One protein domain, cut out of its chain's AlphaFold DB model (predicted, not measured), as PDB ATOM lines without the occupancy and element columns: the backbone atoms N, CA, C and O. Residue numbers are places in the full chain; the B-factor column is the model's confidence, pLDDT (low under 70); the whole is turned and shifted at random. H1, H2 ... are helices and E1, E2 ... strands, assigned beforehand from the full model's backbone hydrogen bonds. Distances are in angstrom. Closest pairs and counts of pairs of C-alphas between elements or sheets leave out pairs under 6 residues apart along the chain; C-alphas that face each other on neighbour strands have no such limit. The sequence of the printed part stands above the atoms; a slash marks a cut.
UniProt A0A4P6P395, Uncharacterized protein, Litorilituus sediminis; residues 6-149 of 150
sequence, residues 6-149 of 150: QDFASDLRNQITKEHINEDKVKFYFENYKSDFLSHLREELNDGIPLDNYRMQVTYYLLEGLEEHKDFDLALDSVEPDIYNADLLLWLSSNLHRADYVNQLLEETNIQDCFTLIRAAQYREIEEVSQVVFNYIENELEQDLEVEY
ATOM      1  N   GLN A   6     293.145 290.830 194.845       90.88
ATOM      2  CA  GLN A   6     292.066 290.644 195.824       90.88
ATOM      3  C   GLN A   6     290.801 291.413 195.469       90.88
ATOM      4  O   GLN A   6     289.705 290.900 195.677       90.88
ATOM      5  N   ASP A   7     290.943 292.635 194.955       90.81
ATOM      6  CA  ASP A   7     289.799 293.469 194.606       90.81
ATOM      7  C   ASP A   7     289.058 292.841 193.422       90.81
ATOM      8  O   ASP A   7     287.838 292.699 193.462       90.81
ATOM      9  N   PHE A   8     289.803 292.374 192.413       91.75
ATOM     10  CA  PHE A   8     289.240 291.614 191.298       91.75
ATOM     11  C   PHE A   8     288.607 290.301 191.759       91.75
ATOM     12  O   PHE A   8     287.465 290.025 191.398       91.75
ATOM     13  N   ALA A   9     289.300 289.515 192.587       94.12
ATOM     14  CA  ALA A   9     288.763 288.261 193.101       94.12
ATOM     15  C   ALA A   9     287.438 288.482 193.849       94.12
ATOM     16  O   ALA A   9     286.455 287.793 193.571       94.12
ATOM     17  N   SER A  10     287.376 289.509 194.703       94.88
ATOM     18  CA  SER A  10     286.161 289.864 195.437       94.88
ATOM     19  C   SER A  10     285.036 290.334 194.523       94.88
ATOM     20  O   SER A  10     283.899 289.867 194.644       94.88
ATOM     21  N   ASP A  11     285.338 291.215 193.568       94.44
ATOM     22  CA  ASP A  11     284.365 291.705 192.595       94.44
ATOM     23  C   ASP A  11     283.767 290.556 191.773       94.44
ATOM     24  O   ASP A  11     282.552 290.510 191.577       94.44
ATOM     25  N   LEU A  12     284.595 289.604 191.331       95.69
ATOM     26  CA  LEU A  12     284.159 288.434 190.568       95.69
ATOM     27  C   LEU A  12     283.376 287.446 191.434       95.69
ATOM     28  O   LEU A  12     282.306 286.994 191.015       95.69
ATOM     29  N   ARG A  13     283.833 287.154 192.660       96.38
ATOM     30  CA  ARG A  13     283.127 286.250 193.583       96.38
ATOM     31  C   ARG A  13     281.731 286.777 193.889       96.38
ATOM     32  O   ARG A  13     280.775 286.009 193.914       96.38
ATOM     33  N   ASN A  14     281.591 288.090 194.069       96.06
ATOM     34  CA  ASN A  14     280.307 288.741 194.339       96.06
ATOM     35  C   ASN A  14     279.306 288.644 193.172       96.06
ATOM     36  O   ASN A  14     278.123 288.924 193.364       96.06
ATOM     37  N   GLN A  15     279.736 288.226 191.976       96.12
ATOM     38  CA  GLN A  15     278.830 287.922 190.862       96.12
ATOM     39  C   GLN A  15     278.206 286.521 190.965       96.12
ATOM     40  O   GLN A  15     277.237 286.235 190.253       96.12
ATOM     41  N   ILE A  16     278.750 285.659 191.830       97.06
ATOM     42  CA  ILE A  16     278.327 284.273 192.023       97.06
ATOM     43  C   ILE A  16     277.548 284.158 193.336       97.06
ATOM     44  O   ILE A  16     278.074 284.351 194.432       97.06
ATOM     45  N   THR A  17     276.285 283.764 193.234       96.69
ATOM     46  CA  THR A  17     275.431 283.472 194.382       96.69
ATOM     47  C   THR A  17     275.640 282.034 194.846       96.69
ATOM     48  O   THR A  17     275.495 281.095 194.063       96.69
ATOM     49  N   LYS A  18     275.919 281.873 196.144       96.06
ATOM     50  CA  LYS A  18     275.945 280.598 196.872       96.06
ATOM     51  C   LYS A  18     274.634 280.424 197.646       96.06
ATOM     52  O   LYS A  18     274.381 281.143 198.610       96.06
ATOM     53  N   GLU A  19     273.798 279.473 197.238       96.31
ATOM     54  CA  GLU A  19     272.484 279.198 197.833       96.31
ATOM     55  C   GLU A  19     272.451 277.808 198.484       96.31
ATOM     56  O   GLU A  19     272.699 276.794 197.832       96.31
ATOM     57  N   HIS A  20     272.095 277.735 199.768       94.00
ATOM     58  CA  HIS A  20     271.852 276.460 200.448       94.00
ATOM     59  C   HIS A  20     270.450 275.942 200.108       94.00
ATOM     60  O   HIS A  20     269.449 276.531 200.514       94.00
ATOM     61  N   ILE A  21     270.372 274.817 199.394       91.81
ATOM     62  CA  ILE A  21     269.100 274.153 199.072       91.81
ATOM     63  C   ILE A  21     268.604 273.352 200.285       91.81
ATOM     64  O   ILE A  21     267.410 273.328 200.584       91.81
ATOM     65  N   ASN A  22     269.519 272.657 200.966       91.19
ATOM     66  CA  ASN A  22     269.287 271.932 202.216       91.19
ATOM     67  C   ASN A  22     270.614 271.767 202.986       91.19
ATOM     68  O   ASN A  22     271.619 272.359 202.592       91.19
ATOM     69  N   GLU A  23     270.610 270.990 204.077       84.06
ATOM     70  CA  GLU A  23     271.788 270.783 204.942       84.06
ATOM     71  C   GLU A  23     273.022 270.272 204.176       84.06
ATOM     72  O   GLU A  23     274.133 270.685 204.494       84.06
ATOM     73  N   ASP A  24     272.824 269.476 203.119       82.69
ATOM     74  CA  ASP A  24     273.903 268.791 202.392       82.69
ATOM     75  C   ASP A  24     274.118 269.318 200.961       82.69
ATOM     76  O   ASP A  24     274.983 268.825 200.239       82.69
ATOM     77  N   LYS A  25     273.302 270.272 200.487       86.62
ATOM     78  CA  LYS A  25     273.321 270.715 199.083       86.62
ATOM     79  C   LYS A  25     273.409 272.221 198.948       86.62
ATOM     80  O   LYS A  25     272.523 272.953 199.393       86.62
ATOM     81  N   VAL A  26     274.429 272.649 198.213       93.25
ATOM     82  CA  VAL A  26     274.679 274.042 197.851       93.25
ATOM     83  C   VAL A  26     274.622 274.193 196.337       93.25
ATOM     84  O   VAL A  26     275.113 273.344 195.590       93.25
ATOM     85  N   LYS A  27     274.006 275.283 195.888       94.88
ATOM     86  CA  LYS A  27     273.944 275.687 194.493       94.88
ATOM     87  C   LYS A  27     274.757 276.954 194.269       94.88
ATOM     88  O   LYS A  27     274.652 277.886 195.060       94.88
ATOM     89  N   PHE A  28     275.482 277.001 193.161       96.44
ATOM     90  CA  PHE A  28     276.234 278.169 192.717       96.44
ATOM     91  C   PHE A  28     275.689 278.656 191.374       96.44
ATOM     92  O   PHE A  28     275.474 277.856 190.461       96.44
ATOM     93  N   TYR A  29     275.418 279.954 191.243       95.44
ATOM     94  CA  TYR A  29     274.913 280.529 189.994       95.44
ATOM     95  C   TYR A  29     275.203 282.027 189.882       95.44
ATOM     96  O   TYR A  29     275.272 282.727 190.882       95.44
ATOM     97  N   PHE A  30     275.308 282.535 188.655       94.94
ATOM     98  CA  PHE A  30     275.315 283.977 188.396       94.94
ATOM     99  C   PHE A  30     273.881 284.500 188.288       94.94
ATOM    100  O   PHE A  30     273.073 283.950 187.535       94.94
ATOM    101  N   GLU A  31     273.565 285.596 188.978       89.69
ATOM    102  CA  GLU A  31     272.292 286.310 188.776       89.69
ATOM    103  C   GLU A  31     272.298 287.116 187.474       89.69
ATOM    104  O   GLU A  31     271.301 287.163 186.745       89.69
ATOM    105  N   ASN A  32     273.445 287.714 187.145       90.19
ATOM    106  CA  ASN A  32     273.641 288.434 185.897       90.19
ATOM    107  C   ASN A  32     274.176 287.504 184.798       90.19
ATOM    108  O   ASN A  32     275.381 287.332 184.629       90.19
ATOM    109  N   TYR A  33     273.272 286.965 183.981       85.12
ATOM    110  CA  TYR A  33     273.621 286.103 182.842       85.12
ATOM    111  C   TYR A  33     274.408 286.790 181.715       85.12
ATOM    112  O   TYR A  33     274.803 286.108 180.772       85.12
ATOM    113  N   LYS A  34     274.594 288.115 181.781       88.38
ATOM    114  CA  LYS A  34     275.380 288.911 180.829       88.38
ATOM    115  C   LYS A  34     276.746 289.323 181.387       88.38
ATOM    116  O   LYS A  34     277.324 290.278 180.894       88.38
ATOM    117  N   SER A  35     277.207 288.683 182.459       93.44
ATOM    118  CA  SER A  35     278.563 288.889 182.961       93.44
ATOM    119  C   SER A  35     279.583 288.469 181.896       93.44
ATOM    120  O   SER A  35     279.468 287.377 181.324       93.44
ATOM    121  N   ASP A  36     280.564 289.332 181.636       95.19
ATOM    122  CA  ASP A  36     281.681 289.033 180.736       95.19
ATOM    123  C   ASP A  36     282.519 287.884 181.303       95.19
ATOM    124  O   ASP A  36     282.830 286.937 180.587       95.19
ATOM    125  N   PHE A  37     282.722 287.870 182.623       96.25
ATOM    126  CA  PHE A  37     283.368 286.765 183.325       96.25
ATOM    127  C   PHE A  37     282.628 285.434 183.136       96.25
ATOM    128  O   PHE A  37     283.234 284.435 182.760       96.25
ATOM    129  N   LEU A  38     281.300 285.398 183.309       95.94
ATOM    130  CA  LEU A  38     280.524 284.179 183.039       95.94
ATOM    131  C   LEU A  38     280.631 283.735 181.574       95.94
ATOM    132  O   LEU A  38     280.638 282.537 181.294       95.94
ATOM    133  N   SER A  39     280.650 284.685 180.642       95.62
ATOM    134  CA  SER A  39     280.765 284.382 179.213       95.62
ATOM    135  C   SER A  39     282.126 283.758 178.912       95.62
ATOM    136  O   SER A  39     282.161 282.679 178.328       95.62
ATOM    137  N   HIS A  40     283.202 284.343 179.442       96.25
ATOM    138  CA  HIS A  40     284.553 283.799 179.361       96.25
ATOM    139  C   HIS A  40     284.642 282.378 179.933       96.25
ATOM    140  O   HIS A  40     285.075 281.461 179.242       96.25
ATOM    141  N   LEU A  41     284.141 282.151 181.154       96.25
ATOM    142  CA  LEU A  41     284.170 280.815 181.761       96.25
ATOM    143  C   LEU A  41     283.417 279.777 180.917       96.25
ATOM    144  O   LEU A  41     283.842 278.629 180.822       96.25
ATOM    145  N   ARG A  42     282.279 280.147 180.316       94.75
ATOM    146  CA  ARG A  42     281.519 279.236 179.445       94.75
ATOM    147  C   ARG A  42     282.287 278.898 178.181       94.75
ATOM    148  O   ARG A  42     282.257 277.740 177.775       94.75
ATOM    149  N   GLU A  43     282.898 279.895 177.553       94.75
ATOM    150  CA  GLU A  43     283.675 279.730 176.326       94.75
ATOM    151  C   GLU A  43     284.874 278.813 176.561       94.75
ATOM    152  O   GLU A  43     285.002 277.816 175.856       94.75
ATOM    153  N   GLU A  44     285.661 279.074 177.604       95.56
ATOM    154  CA  GLU A  44     286.905 278.344 177.862       95.56
ATOM    155  C   GLU A  44     286.685 276.939 178.444       95.56
ATOM    156  O   GLU A  44     287.417 276.017 178.104       95.56
ATOM    157  N   LEU A  45     285.679 276.739 179.308       92.56
ATOM    158  CA  LEU A  45     285.511 275.458 180.014       92.56
ATOM    159  C   LEU A  45     284.497 274.522 179.361       92.56
ATOM    160  O   LEU A  45     284.449 273.331 179.679       92.56
ATOM    161  N   ASN A  46     283.580 275.049 178.552       88.12
ATOM    162  CA  ASN A  46     282.398 274.290 178.147       88.12
ATOM    163  C   ASN A  46     281.858 274.683 176.767       88.12
ATOM    164  O   ASN A  46     280.654 274.559 176.532       88.12
ATOM    165  N   ASP A  47     282.713 275.189 175.874       85.00
ATOM    166  CA  ASP A  47     282.372 275.536 174.488       85.00
ATOM    167  C   ASP A  47     281.138 276.460 174.363       85.00
ATOM    168  O   ASP A  47     280.280 276.309 173.488       85.00
ATOM    169  N   GLY A  48     280.997 277.408 175.291       82.69
ATOM    170  CA  GLY A  48     279.889 278.367 175.345       82.69
ATOM    171  C   GLY A  48     278.586 277.824 175.957       82.69
ATOM    172  O   GLY A  48     277.593 278.555 176.051       82.69
ATOM    173  N   ILE A  49     278.554 276.566 176.401       85.69
ATOM    174  CA  ILE A  49     277.396 275.937 177.056       85.69
ATOM    175  C   ILE A  49     277.386 276.294 178.558       85.69
ATOM    176  O   ILE A  49     278.448 276.460 179.162       85.69
ATOM    177  N   PRO A  50     276.214 276.401 179.224       89.38
ATOM    178  CA  PRO A  50     276.154 276.675 180.659       89.38
ATOM    179  C   PRO A  50     277.000 275.716 181.502       89.38
ATOM    180  O   PRO A  50     276.909 274.500 181.344       89.38
ATOM    181  N   LEU A  51     277.784 276.285 182.420       91.44
ATOM    182  CA  LEU A  51     278.584 275.541 183.388       91.44
ATOM    183  C   LEU A  51     277.691 274.746 184.338       91.44
ATOM    184  O   LEU A  51     276.584 275.174 184.686       91.44
ATOM    185  N   ASP A  52     278.198 273.602 184.783       92.88
ATOM    186  CA  ASP A  52     277.569 272.854 185.859       92.88
ATOM    187  C   ASP A  52     277.884 273.459 187.236       92.88
ATOM    188  O   ASP A  52     278.682 274.386 187.388       92.88
ATOM    189  N   ASN A  53     277.219 272.927 188.262       93.69
ATOM    190  CA  ASN A  53     277.375 273.410 189.629       93.69
ATOM    191  C   ASN A  53     278.791 273.198 190.180       93.69
ATOM    192  O   ASN A  53     279.206 273.956 191.048       93.69
ATOM    193  N   TYR A  54     279.510 272.175 189.711       94.81
ATOM    194  CA  TYR A  54     280.828 271.828 190.236       94.81
ATOM    195  C   TYR A  54     281.885 272.827 189.765       94.81
ATOM    196  O   TYR A  54     282.609 273.381 190.583       94.81
ATOM    197  N   ARG A  55     281.909 273.158 188.471       95.56
ATOM    198  CA  ARG A  55     282.817 274.191 187.945       95.56
ATOM    199  C   ARG A  55     282.539 275.550 188.578       95.56
ATOM    200  O   ARG A  55     283.460 276.237 188.995       95.56
ATOM    201  N   MET A  56     281.260 275.883 188.753       95.88
ATOM    202  CA  MET A  56     280.833 277.083 189.475       95.88
ATOM    203  C   MET A  56     281.301 277.106 190.940       95.88
ATOM    204  O   MET A  56     281.696 278.154 191.446       95.88
ATOM    205  N   GLN A  57     281.253 275.959 191.618       95.75
ATOM    206  CA  GLN A  57     281.748 275.794 192.982       95.75
ATOM    207  C   GLN A  57     283.266 276.003 193.060       95.75
ATOM    208  O   GLN A  57     283.725 276.738 193.930       95.75
ATOM    209  N   VAL A  58     284.028 275.382 192.155       97.19
ATOM    210  CA  VAL A  58     285.490 275.538 192.071       97.19
ATOM    211  C   VAL A  58     285.854 277.003 191.848       97.19
ATOM    212  O   VAL A  58     286.640 277.553 192.612       97.19
ATOM    213  N   THR A  59     285.216 277.667 190.876       97.50
ATOM    214  CA  THR A  59     285.406 279.104 190.636       97.50
ATOM    215  C   THR A  59     285.143 279.929 191.894       97.50
ATOM    216  O   THR A  59     285.945 280.793 192.234       97.50
ATOM    217  N   TYR A  60     284.039 279.670 192.603       97.25
ATOM    218  CA  TYR A  60     283.693 280.417 193.814       97.25
ATOM    219  C   TYR A  60     284.762 280.283 194.903       97.25
ATOM    220  O   TYR A  60     285.197 281.291 195.455       97.25
ATOM    221  N   TYR A  61     285.177 279.051 195.212       96.75
ATOM    222  CA  TYR A  61     286.129 278.803 196.294       96.75
ATOM    223  C   TYR A  61     287.543 279.261 195.954       96.75
ATOM    224  O   TYR A  61     288.221 279.793 196.823       96.75
ATOM    225  N   LEU A  62     287.961 279.162 194.693       97.12
ATOM    226  CA  LEU A  62     289.233 279.736 194.268       97.12
ATOM    227  C   LEU A  62     289.262 281.255 194.465       97.12
ATOM    228  O   LEU A  62     290.249 281.793 194.958       97.12
ATOM    229  N   LEU A  63     288.190 281.953 194.082       97.12
ATOM    230  CA  LEU A  63     288.101 283.403 194.266       97.12
ATOM    231  C   LEU A  63     288.117 283.772 195.755       97.12
ATOM    232  O   LEU A  63     288.802 284.715 196.135       97.12
ATOM    233  N   GLU A  64     287.438 282.993 196.601       95.62
ATOM    234  CA  GLU A  64     287.516 283.128 198.062       95.62
ATOM    235  C   GLU A  64     288.958 282.925 198.573       95.62
ATOM    236  O   GLU A  64     289.462 283.752 199.330       95.62
ATOM    237  N   GLY A  65     289.678 281.912 198.082       94.62
ATOM    238  CA  GLY A  65     291.092 281.698 198.402       94.62
ATOM    239  C   GLY A  65     292.008 282.840 197.937       94.62
ATOM    240  O   GLY A  65     292.916 283.247 198.664       94.62
ATOM    241  N   LEU A  66     291.759 283.415 196.755       94.44
ATOM    242  CA  LEU A  66     292.513 284.563 196.235       94.44
ATOM    243  C   LEU A  66     292.273 285.832 197.064       94.44
ATOM    244  O   LEU A  66     293.220 286.589 197.305       94.44
ATOM    245  N   GLU A  67     291.041 286.047 197.540       92.94
ATOM    246  CA  GLU A  67     290.718 287.115 198.494       92.94
ATOM    247  C   GLU A  67     291.550 286.978 199.778       92.94
ATOM    248  O   GLU A  67     292.051 287.977 200.297       92.94
ATOM    249  N   GLU A  68     291.755 285.758 200.275       90.56
ATOM    250  CA  GLU A  68     292.476 285.512 201.527       90.56
ATOM    251  C   GLU A  68     294.005 285.546 201.377       90.56
ATOM    252  O   GLU A  68     294.698 286.090 202.245       90.56
ATOM    253  N   HIS A  69     294.547 284.990 200.290       88.75
ATOM    254  CA  HIS A  69     295.975 284.674 200.194       88.75
ATOM    255  C   HIS A  69     296.782 285.527 199.206       88.75
ATOM    256  O   HIS A  69     298.003 285.583 199.352       88.75
ATOM    257  N   LYS A  70     296.147 286.229 198.250       86.06
ATOM    258  CA  LYS A  70     296.814 286.976 197.149       86.06
ATOM    259  C   LYS A  70     297.710 286.144 196.226       86.06
ATOM    260  O   LYS A  70     298.401 286.711 195.385       86.06
ATOM    261  N   ASP A  71     297.739 284.837 196.413       89.06
ATOM    262  CA  ASP A  71     298.668 283.928 195.764       89.06
ATOM    263  C   ASP A  71     297.864 282.797 195.138       89.06
ATOM    264  O   ASP A  71     296.978 282.230 195.784       89.06
ATOM    265  N   PHE A  72     298.132 282.529 193.862       89.12
ATOM    266  CA  PHE A  72     297.363 281.564 193.090       89.12
ATOM    267  C   PHE A  72     297.565 280.137 193.590       89.12
ATOM    268  O   PHE A  72     296.585 279.412 193.716       89.12
ATOM    269  N   ASP A  73     298.796 279.755 193.934       90.44
ATOM    270  CA  ASP A  73     299.092 278.403 194.402       90.44
ATOM    271  C   ASP A  73     298.403 278.156 195.753       90.44
ATOM    272  O   ASP A  73     297.744 277.136 195.947       90.44
ATOM    273  N   LEU A  74     298.456 279.138 196.662       89.94
ATOM    274  CA  LEU A  74     297.743 279.056 197.943       89.94
ATOM    275  C   LEU A  74     296.217 279.054 197.779       89.94
ATOM    276  O   LEU A  74     295.515 278.403 198.553       89.94
ATOM    277  N   ALA A  75     295.687 279.783 196.797       91.44
ATOM    278  CA  ALA A  75     294.259 279.771 196.504       91.44
ATOM    279  C   ALA A  75     293.819 278.446 195.867       91.44
ATOM    280  O   ALA A  75     292.759 277.930 196.212       91.44
ATOM    281  N   LEU A  76     294.628 277.859 194.986       91.94
ATOM    282  CA  LEU A  76     294.370 276.544 194.404       91.94
ATOM    283  C   LEU A  76     294.332 275.461 195.489       91.94
ATOM    284  O   LEU A  76     293.417 274.642 195.500       91.94
ATOM    285  N   ASP A  77     295.260 275.514 196.447       89.44
ATOM    286  CA  ASP A  77     295.299 274.609 197.602       89.44
ATOM    287  C   ASP A  77     294.044 274.712 198.492       89.44
ATOM    288  O   ASP A  77     293.727 273.777 199.228       89.44
ATOM    289  N   SER A  78     293.299 275.822 198.420       86.81
ATOM    290  CA  SER A  78     292.025 275.983 199.136       86.81
ATOM    291  C   SER A  78     290.857 275.226 198.488       86.81
ATOM    292  O   SER A  78     289.817 275.028 199.124       86.81
ATOM    293  N   VAL A  79     291.020 274.762 197.242       92.00
ATOM    294  CA  VAL A  79     290.015 273.986 196.514       92.00
ATOM    295  C   VAL A  79     290.411 272.513 196.488       92.00
ATOM    296  O   VAL A  79     291.135 272.040 195.614       92.00
ATOM    297  N   GLU A  80     289.896 271.752 197.449       86.50
ATOM    298  CA  GLU A  80     290.192 270.323 197.544       86.50
ATOM    299  C   GLU A  80     289.214 269.457 196.723       86.50
ATOM    300  O   GLU A  80     288.009 269.732 196.677       86.50
ATOM    301  N   PRO A  81     289.699 268.357 196.115       87.06
ATOM    302  CA  PRO A  81     288.842 267.299 195.590       87.06
ATOM    303  C   PRO A  81     287.947 266.669 196.663       87.06
ATOM    304  O   PRO A  81     288.282 266.621 197.849       87.06
ATOM    305  N   ASP A  82     286.856 266.049 196.226       88.12
ATOM    306  CA  ASP A  82     285.939 265.340 197.100       88.12
ATOM    307  C   ASP A  82     286.630 264.162 197.811       88.12
ATOM    308  O   ASP A  82     287.346 263.320 197.242       88.12
ATOM    309  N   ILE A  83     286.369 264.066 199.113       86.44
ATOM    310  CA  ILE A  83     286.915 263.007 199.965       86.44
ATOM    311  C   ILE A  83     286.023 261.761 199.900       86.44
ATOM    312  O   ILE A  83     286.526 260.634 199.959       86.44
ATOM    313  N   TYR A  84     284.708 261.941 199.747       89.31
ATOM    314  CA  TYR A  84     283.740 260.852 199.751       89.31
ATOM    315  C   TYR A  84     283.567 260.227 198.365       89.31
ATOM    316  O   TYR A  84     283.253 260.884 197.377       89.31
ATOM    317  N   ASN A  85     283.664 258.899 198.317       92.56
ATOM    318  CA  ASN A  85     283.512 258.120 197.086       92.56
ATOM    319  C   ASN A  85     282.162 258.333 196.381       92.56
ATOM    320  O   ASN A  85     282.087 258.203 195.162       92.56
ATOM    321  N   ALA A  86     281.094 258.617 197.133       91.25
ATOM    322  CA  ALA A  86     279.780 258.890 196.554       91.25
ATOM    323  C   ALA A  86     279.783 260.191 195.737       91.25
ATOM    324  O   ALA A  86     279.251 260.204 194.628       91.25
ATOM    325  N   ASP A  87     280.438 261.232 196.251       92.19
ATOM    326  CA  ASP A  87     280.544 262.535 195.593       92.19
ATOM    327  C   ASP A  87     281.479 262.460 194.383       92.19
ATOM    328  O   ASP A  87     281.116 262.919 193.306       92.19
ATOM    329  N   LEU A  88     282.587 261.714 194.483       94.94
ATOM    330  CA  LEU A  88     283.472 261.430 193.344       94.94
ATOM    331  C   LEU A  88     282.749 260.730 192.177       94.94
ATOM    332  O   LEU A  88     282.973 261.047 191.009       94.94
ATOM    333  N   LEU A  89     281.860 259.775 192.467       95.38
ATOM    334  CA  LEU A  89     281.061 259.109 191.429       95.38
ATOM    335  C   LEU A  89     279.973 260.029 190.860       95.38
ATOM    336  O   LEU A  89     279.669 259.968 189.663       95.38
ATOM    337  N   LEU A  90     279.382 260.881 191.699       93.62
ATOM    338  CA  LEU A  90     278.422 261.887 191.255       93.62
ATOM    339  C   LEU A  90     279.094 262.902 190.323       93.62
ATOM    340  O   LEU A  90     278.562 263.175 189.249       93.62
ATOM    341  N   TRP A  91     280.280 263.382 190.691       95.19
ATOM    342  CA  TRP A  91     281.132 264.235 189.872       95.19
ATOM    343  C   TRP A  91     281.414 263.585 188.514       95.19
ATOM    344  O   TRP A  91     281.048 264.151 187.482       95.19
ATOM    345  N   LEU A  92     281.950 262.358 188.505       95.75
ATOM    346  CA  LEU A  92     282.307 261.640 187.277       95.75
ATOM    347  C   LEU A  92     281.108 261.450 186.335       95.75
ATOM    348  O   LEU A  92     281.242 261.563 185.121       95.75
ATOM    349  N   SER A  93     279.925 261.166 186.884       94.31
ATOM    350  CA  SER A  93     278.704 260.952 186.091       94.31
ATOM    351  C   SER A  93     277.995 262.242 185.663       94.31
ATOM    352  O   SER A  93     277.068 262.191 184.853       94.31
ATOM    353  N   SER A  94     278.412 263.395 186.186       90.88
ATOM    354  CA  SER A  94     277.740 264.678 185.980       90.88
ATOM    355  C   SER A  94     278.123 265.374 184.668       90.88
ATOM    356  O   SER A  94     277.391 266.268 184.242       90.88
ATOM    357  N   ASN A  95     279.228 264.988 184.029       88.38
ATOM    358  CA  ASN A  95     279.657 265.524 182.739       88.38
ATOM    359  C   ASN A  95     280.418 264.437 181.966       88.38
ATOM    360  O   ASN A  95     281.318 263.804 182.513       88.38
ATOM    361  N   LEU A  96     280.066 264.219 180.696       85.56
ATOM    362  CA  LEU A  96     280.664 263.160 179.874       85.56
ATOM    363  C   LEU A  96     282.173 263.354 179.664       85.56
ATOM    364  O   LEU A  96     282.890 262.360 179.589       85.56
ATOM    365  N   HIS A  97     282.654 264.600 179.649       88.00
ATOM    366  CA  HIS A  97     284.077 264.917 179.494       88.00
ATOM    367  C   HIS A  97     284.922 264.519 180.708       88.00
ATOM    368  O   HIS A  97     286.130 264.349 180.596       88.00
ATOM    369  N   ARG A  98     284.317 264.273 181.877       94.25
ATOM    370  CA  ARG A  98     285.082 263.853 183.065       94.25
ATOM    371  C   ARG A  98     285.652 262.451 182.955       94.25
ATOM    372  O   ARG A  98     286.669 262.148 183.577       94.25
ATOM    373  N   ALA A  99     285.031 261.604 182.136       94.81
ATOM    374  CA  ALA A  99     285.619 260.322 181.779       94.81
ATOM    375  C   ALA A  99     286.943 260.506 181.018       94.81
ATOM    376  O   ALA A  99     287.836 259.675 181.166       94.81
ATOM    377  N   ASP A 100     287.101 261.599 180.266       94.38
ATOM    378  CA  ASP A 100     288.328 261.880 179.524       94.38
ATOM    379  C   ASP A 100     289.489 262.200 180.475       94.38
ATOM    380  O   ASP A 100     290.569 261.646 180.286       94.38
ATOM    381  N   TYR A 101     289.269 262.963 181.558       95.62
ATOM    382  CA  TYR A 101     290.302 263.173 182.591       95.62
ATOM    383  C   TYR A 101     290.775 261.851 183.207       95.62
ATOM    384  O   TYR A 101     291.972 261.635 183.406       95.62
ATOM    385  N   VAL A 102     289.837 260.940 183.490       96.69
ATOM    386  CA  VAL A 102     290.155 259.612 184.031       96.69
ATOM    387  C   VAL A 102     290.954 258.793 183.016       96.69
ATOM    388  O   VAL A 102     291.955 258.180 183.382       96.69
ATOM    389  N   ASN A 103     290.542 258.793 181.746       95.75
ATOM    390  CA  ASN A 103     291.229 258.063 180.680       95.75
ATOM    391  C   ASN A 103     292.655 258.585 180.458       95.75
ATOM    392  O   ASN A 103     293.582 257.785 180.379       95.75
ATOM    393  N   GLN A 104     292.849 259.904 180.436       95.62
ATOM    394  CA  GLN A 104     294.178 260.510 180.330       95.62
ATOM    395  C   GLN A 104     295.080 260.081 181.495       95.62
ATOM    396  O   GLN A 104     296.200 259.620 181.289       95.62
ATOM    397  N   LEU A 105     294.578 260.120 182.732       96.44
ATOM    398  CA  LEU A 105     295.352 259.675 183.894       96.44
ATOM    399  C   LEU A 105     295.659 258.175 183.896       96.44
ATOM    400  O   LEU A 105     296.701 257.780 184.421       96.44
ATOM    401  N   LEU A 106     294.788 257.339 183.326       95.62
ATOM    402  CA  LEU A 106     295.076 255.915 183.126       95.62
ATOM    403  C   LEU A 106     296.242 255.695 182.161       95.62
ATOM    404  O   LEU A 106     296.996 254.739 182.331       95.62
ATOM    405  N   GLU A 107     296.383 256.553 181.152       95.69
ATOM    406  CA  GLU A 107     297.481 256.489 180.186       95.69
ATOM    407  C   GLU A 107     298.788 257.055 180.758       95.69
ATOM    408  O   GLU A 107     299.872 256.551 180.460       95.69
ATOM    409  N   GLU A 108     298.696 258.082 181.601       96.12
ATOM    410  CA  GLU A 108     299.851 258.825 182.112       96.12
ATOM    411  C   GLU A 108     300.409 258.290 183.438       96.12
ATOM    412  O   GLU A 108     301.555 258.577 183.799       96.12
ATOM    413  N   THR A 109     299.620 257.522 184.191       94.69
ATOM    414  CA  THR A 109     299.969 257.099 185.553       94.69
ATOM    415  C   THR A 109     299.807 255.594 185.757       94.69
ATOM    416  O   THR A 109     299.147 254.896 184.998       94.69
ATOM    417  N   ASN A 110     300.394 255.073 186.838       94.19
ATOM    418  CA  ASN A 110     300.221 253.675 187.249       94.19
ATOM    419  C   ASN A 110     299.184 253.509 188.373       94.19
ATOM    420  O   ASN A 110     299.207 252.498 189.081       94.19
ATOM    421  N   ILE A 111     298.304 254.492 188.589       94.06
ATOM    422  CA  ILE A 111     297.319 254.448 189.675       94.06
ATOM    423  C   ILE A 111     296.338 253.295 189.418       94.06
ATOM    424  O   ILE A 111     295.602 253.293 188.439       94.06
ATOM    425  N   GLN A 112     296.339 252.296 190.305       92.06
ATOM    426  CA  GLN A 112     295.457 251.121 190.206       92.06
ATOM    427  C   GLN A 112     294.171 251.270 191.026       92.06
ATOM    428  O   GLN A 112     293.181 250.587 190.767       92.06
ATOM    429  N   ASP A 113     294.192 252.123 192.051       95.81
ATOM    430  CA  ASP A 113     293.023 252.361 192.888       95.81
ATOM    431  C   ASP A 113     292.060 253.324 192.189       95.81
ATOM    432  O   ASP A 113     292.400 254.473 191.908       95.81
ATOM    433  N   CYS A 114     290.845 252.842 191.926       94.25
ATOM    434  CA  CYS A 114     289.837 253.568 191.159       94.25
ATOM    435  C   CYS A 114     289.490 254.928 191.784       94.25
ATOM    436  O   CYS A 114     289.414 255.925 191.076       94.25
ATOM    437  N   PHE A 115     289.326 255.010 193.106       95.69
ATOM    438  CA  PHE A 115     288.937 256.271 193.749       95.69
ATOM    439  C   PHE A 115     290.095 257.262 193.844       95.69
ATOM    440  O   PHE A 115     289.878 258.460 193.705       95.69
ATOM    441  N   THR A 116     291.325 256.778 194.009       95.81
ATOM    442  CA  THR A 116     292.530 257.609 193.905       95.81
ATOM    443  C   THR A 116     292.667 258.194 192.502       95.81
ATOM    444  O   THR A 116     292.959 259.377 192.360       95.81
ATOM    445  N   LEU A 117     292.401 257.390 191.471       96.69
ATOM    446  CA  LEU A 117     292.422 257.828 190.078       96.69
ATOM    447  C   LEU A 117     291.334 258.872 189.792       96.69
ATOM    448  O   LEU A 117     291.630 259.908 189.208       96.69
ATOM    449  N   ILE A 118     290.094 258.630 190.232       97.19
ATOM    450  CA  ILE A 118     288.984 259.582 190.063       97.19
ATOM    451  C   ILE A 118     289.278 260.885 190.812       97.19
ATOM    452  O   ILE A 118     289.046 261.956 190.269       97.19
ATOM    453  N   ARG A 119     289.841 260.818 192.025       96.81
ATOM    454  CA  ARG A 119     290.229 262.018 192.777       96.81
ATOM    455  C   ARG A 119     291.324 262.812 192.063       96.81
ATOM    456  O   ARG A 119     291.238 264.031 191.994       96.81
ATOM    457  N   ALA A 120     292.325 262.134 191.500       96.56
ATOM    458  CA  ALA A 120     293.345 262.787 190.684       96.56
ATOM    459  C   ALA A 120     292.745 263.413 189.410       96.56
ATOM    460  O   ALA A 120     293.159 264.493 189.003       96.56
ATOM    461  N   ALA A 121     291.744 262.769 188.804       96.94
ATOM    462  CA  ALA A 121     291.032 263.304 187.644       96.94
ATOM    463  C   ALA A 121     290.225 264.553 187.998       96.94
ATOM    464  O   ALA A 121     290.231 265.524 187.250       96.94
ATOM    465  N   GLN A 122     289.576 264.545 189.160       97.44
ATOM    466  CA  GLN A 122     288.876 265.710 189.675       97.44
ATOM    467  C   GLN A 122     289.838 266.862 189.972       97.44
ATOM    468  O   GLN A 122     289.535 267.998 189.628       97.44
ATOM    469  N   TYR A 123     291.021 266.570 190.520       96.44
ATOM    470  CA  TYR A 123     292.059 267.581 190.723       96.44
ATOM    471  C   TYR A 123     292.482 268.256 189.409       96.44
ATOM    472  O   TYR A 123     292.616 269.472 189.382       96.44
ATOM    473  N   ARG A 124     292.574 267.516 188.295       95.94
ATOM    474  CA  ARG A 124     292.843 268.124 186.977       95.94
ATOM    475  C   ARG A 124     291.763 269.105 186.531       95.94
ATOM    476  O   ARG A 124     292.089 270.147 185.978       95.94
ATOM    477  N   GLU A 125     290.487 268.792 186.760       96.69
ATOM    478  CA  GLU A 125     289.414 269.749 186.453       96.69
ATOM    479  C   GLU A 125     289.511 270.989 187.354       96.69
ATOM    480  O   GLU A 125     289.269 272.098 186.886       96.69
ATOM    481  N   ILE A 126     289.900 270.825 188.625       97.25
ATOM    482  CA  ILE A 126     290.147 271.956 189.529       97.25
ATOM    483  C   ILE A 126     291.280 272.840 188.994       97.25
ATOM    484  O   ILE A 126     291.106 274.057 188.946       97.25
ATOM    485  N   GLU A 127     292.398 272.254 188.560       96.00
ATOM    486  CA  GLU A 127     293.521 272.982 187.953       96.00
ATOM    487  C   GLU A 127     293.081 273.729 186.686       96.00
ATOM    488  O   GLU A 127     293.367 274.915 186.540       96.00
ATOM    489  N   GLU A 128     292.332 273.070 185.798       96.06
ATOM    490  CA  GLU A 128     291.837 273.663 184.551       96.06
ATOM    491  C   GLU A 128     290.914 274.858 184.814       96.06
ATOM    492  O   GLU A 128     291.144 275.953 184.297       96.06
ATOM    493  N   VAL A 129     289.893 274.676 185.658       97.19
ATOM    494  CA  VAL A 129     288.970 275.758 186.030       97.19
ATOM    495  C   VAL A 129     289.733 276.900 186.691       97.19
ATOM    496  O   VAL A 129     289.480 278.064 186.382       97.19
ATOM    497  N   SER A 130     290.682 276.580 187.569       96.69
ATOM    498  CA  SER A 130     291.457 277.596 188.274       96.69
ATOM    499  C   SER A 130     292.347 278.404 187.349       96.69
ATOM    500  O   SER A 130     292.384 279.630 187.459       96.69
ATOM    501  N   GLN A 131     292.993 277.748 186.386       96.50
ATOM    502  CA  GLN A 131     293.811 278.425 185.391       96.50
ATOM    503  C   GLN A 131     292.976 279.375 184.525       96.50
ATOM    504  O   GLN A 131     293.411 280.492 184.265       96.50
ATOM    505  N   VAL A 132     291.769 278.973 184.111       97.56
ATOM    506  CA  VAL A 132     290.866 279.852 183.346       97.56
ATOM    507  C   VAL A 132     290.488 281.095 184.157       97.56
ATOM    508  O   VAL A 132     290.548 282.210 183.644       97.56
ATOM    509  N   VAL A 133     290.142 280.932 185.438       96.88
ATOM    510  CA  VAL A 133     289.815 282.069 186.318       96.88
ATOM    511  C   VAL A 133     291.014 283.000 186.489       96.88
ATOM    512  O   VAL A 133     290.862 284.217 186.400       96.88
ATOM    513  N   PHE A 134     292.201 282.444 186.718       94.44
ATOM    514  CA  PHE A 134     293.416 283.227 186.900       94.44
ATOM    515  C   PHE A 134     293.797 284.002 185.639       94.44
ATOM    516  O   PHE A 134     294.019 285.207 185.721       94.44
ATOM    517  N   ASN A 135     293.756 283.353 184.471       94.69
ATOM    518  CA  ASN A 135     294.005 284.003 183.185       94.69
ATOM    519  C   ASN A 135     293.052 285.181 182.954       94.69
ATOM    520  O   ASN A 135     293.467 286.221 182.449       94.69
ATOM    521  N   TYR A 136     291.774 285.043 183.326       95.62
ATOM    522  CA  TYR A 136     290.825 286.153 183.252       95.62
ATOM    523  C   TYR A 136     291.270 287.329 184.128       95.62
ATOM    524  O   TYR A 136     291.308 288.461 183.658       95.62
ATOM    525  N   ILE A 137     291.642 287.070 185.385       93.94
ATOM    526  CA  ILE A 137     292.076 288.121 186.315       93.94
ATOM    527  C   ILE A 137     293.366 288.797 185.831       93.94
ATOM    528  O   ILE A 137     293.449 290.022 185.873       93.94
ATOM    529  N   GLU A 138     294.353 288.034 185.353       91.25
ATOM    530  CA  GLU A 138     295.587 288.597 184.788       91.25
ATOM    531  C   GLU A 138     295.294 289.506 183.591       91.25
ATOM    532  O   GLU A 138     295.773 290.639 183.558       91.25
ATOM    533  N   ASN A 139     294.442 289.067 182.661       92.00
ATOM    534  CA  ASN A 139     294.065 289.868 181.495       92.00
ATOM    535  C   ASN A 139     293.367 291.183 181.881       92.00
ATOM    536  O   ASN A 139     293.596 292.210 181.243       92.00
ATOM    537  N   GLU A 140     292.513 291.172 182.907       90.94
ATOM    538  CA  GLU A 140     291.843 292.387 183.386       90.94
ATOM    539  C   GLU A 140     292.826 293.343 184.079       90.94
ATOM    540  O   GLU A 140     292.768 294.555 183.870       90.94
ATOM    541  N   LEU A 141     293.768 292.808 184.865       87.94
ATOM    542  CA  LEU A 141     294.821 293.598 185.509       87.94
ATOM    543  C   LEU A 141     295.749 294.261 184.481       87.94
ATOM    544  O   LEU A 141     296.140 295.415 184.662       87.94
ATOM    545  N   GLU A 142     296.095 293.555 183.403       86.69
ATOM    546  CA  GLU A 142     296.902 294.101 182.308       86.69
ATOM    547  C   GLU A 142     296.173 295.233 181.566       86.69
ATOM    548  O   GLU A 142     296.763 296.288 181.330       86.69
ATOM    549  N   GLN A 143     294.883 295.064 181.265       82.81
ATOM    550  CA  GLN A 143     294.080 296.097 180.597       82.81
ATOM    551  C   GLN A 143     293.900 297.353 181.461       82.81
ATOM    552  O   GLN A 143     294.017 298.471 180.954       82.81
ATOM    553  N   ASP A 144     293.667 297.191 182.767       75.06
ATOM    554  CA  ASP A 144     293.569 298.316 183.704       75.06
ATOM    555  C   ASP A 144     294.877 299.124 183.757       75.06
ATOM    556  O   ASP A 144     294.849 300.353 183.877       75.06
ATOM    557  N   LEU A 145     296.029 298.455 183.632       66.62
ATOM    558  CA  LEU A 145     297.326 299.124 183.557       66.62
ATOM    559  C   LEU A 145     297.475 299.916 182.255       66.62
ATOM    560  O   LEU A 145     297.913 301.061 182.316       66.62
ATOM    561  N   GLU A 146     297.106 299.362 181.097       68.88
ATOM    562  CA  GLU A 146     297.213 300.067 179.809       68.88
ATOM    563  C   GLU A 146     296.371 301.353 179.769       68.88
ATOM    564  O   GLU A 146     296.860 302.389 179.317       68.88
ATOM    565  N   VAL A 147     295.158 301.331 180.333       65.06
ATOM    566  CA  VAL A 147     294.273 302.509 180.409       65.06
ATOM    567  C   VAL A 147     294.828 303.604 181.333       65.06
ATOM    568  O   VAL A 147     294.558 304.783 181.111       65.06
ATOM    569  N   GLU A 148     295.620 303.266 182.358       60.19
ATOM    570  CA  GLU A 148     296.254 304.273 183.229       60.19
ATOM    571  C   GLU A 148     297.402 305.048 182.544       60.19
ATOM    572  O   GLU A 148     297.785 306.114 183.041       60.19
ATOM    573  N   TYR A 149     297.949 304.554 181.426       57.16
ATOM    574  CA  TYR A 149     299.084 305.174 180.720       57.16
ATOM    575  C   TYR A 149     298.717 305.917 179.419       57.16
ATOM    576  O   TYR A 149     299.615 306.521 178.818       57.16
TER     577      TYR A 149
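AT A GLANCE: This is residues 6 to 149 of the 150 residues of an uncharacterized protein of Litorilituus sediminis (UniProt A0A4P6P395). H2, H3 and H4 pack on the middle of one long helix, H7, with H5 and H6 near its beginning, and residues 142 to 149 stick out beyond. The hairpin E1 and E2 and helix H1 pack on H3. The printed part, 144 residues, mostly helix, has seven named helices and two named strands: H1, E1, E2, then H2 to H7. It is compact, with a radius of gyration of the C-alphas of 16.0 A, and spans 55 by 37 by 29 A.

HOW THE PARTS SIT: Start at the antiparallel hairpin of E1, residues 16 to 22, and E2, residues 25 to 30; N 19 and O 27, 2.8 A apart, are within hydrogen-bond range. H3, residues 53 to 69, comes closest to E2 at C-alphas 56 and 28, 5.7 A. H1, residues 6 to 13, touches H3 at a shallow tilt of 20 degrees, closest at C-alphas 6 and 67, 4.6 A. Find the hub, H7, residues 114 to 148, touching H3, H2, residues 36 to 46, H4, residues 72 to 77, H5, residues 85 to 94, and H6, residues 98 to 108. Its residues 126 to 133 alone touch H3, at a steep tilt of 59 degrees, closest at C-alphas 126 and 58, 6.4 A. In H1 to H7 every O i to N i+4 pair is within hydrogen-bond range.

IN THESE COORDINATES: From C-alpha 114 at (289.837, 253.568, 191.159), H7 runs 51.7 A to C-alpha 148 at (296.254, 304.273, 183.229). H3 runs 24.2 A.

THE WHOLE: The printed part has no cut and no long link. The C-alphas farthest apart, of Gln 112 and Tyr 149, are 55.0 A apart. Residues 145 to 149 have pLDDT under 70.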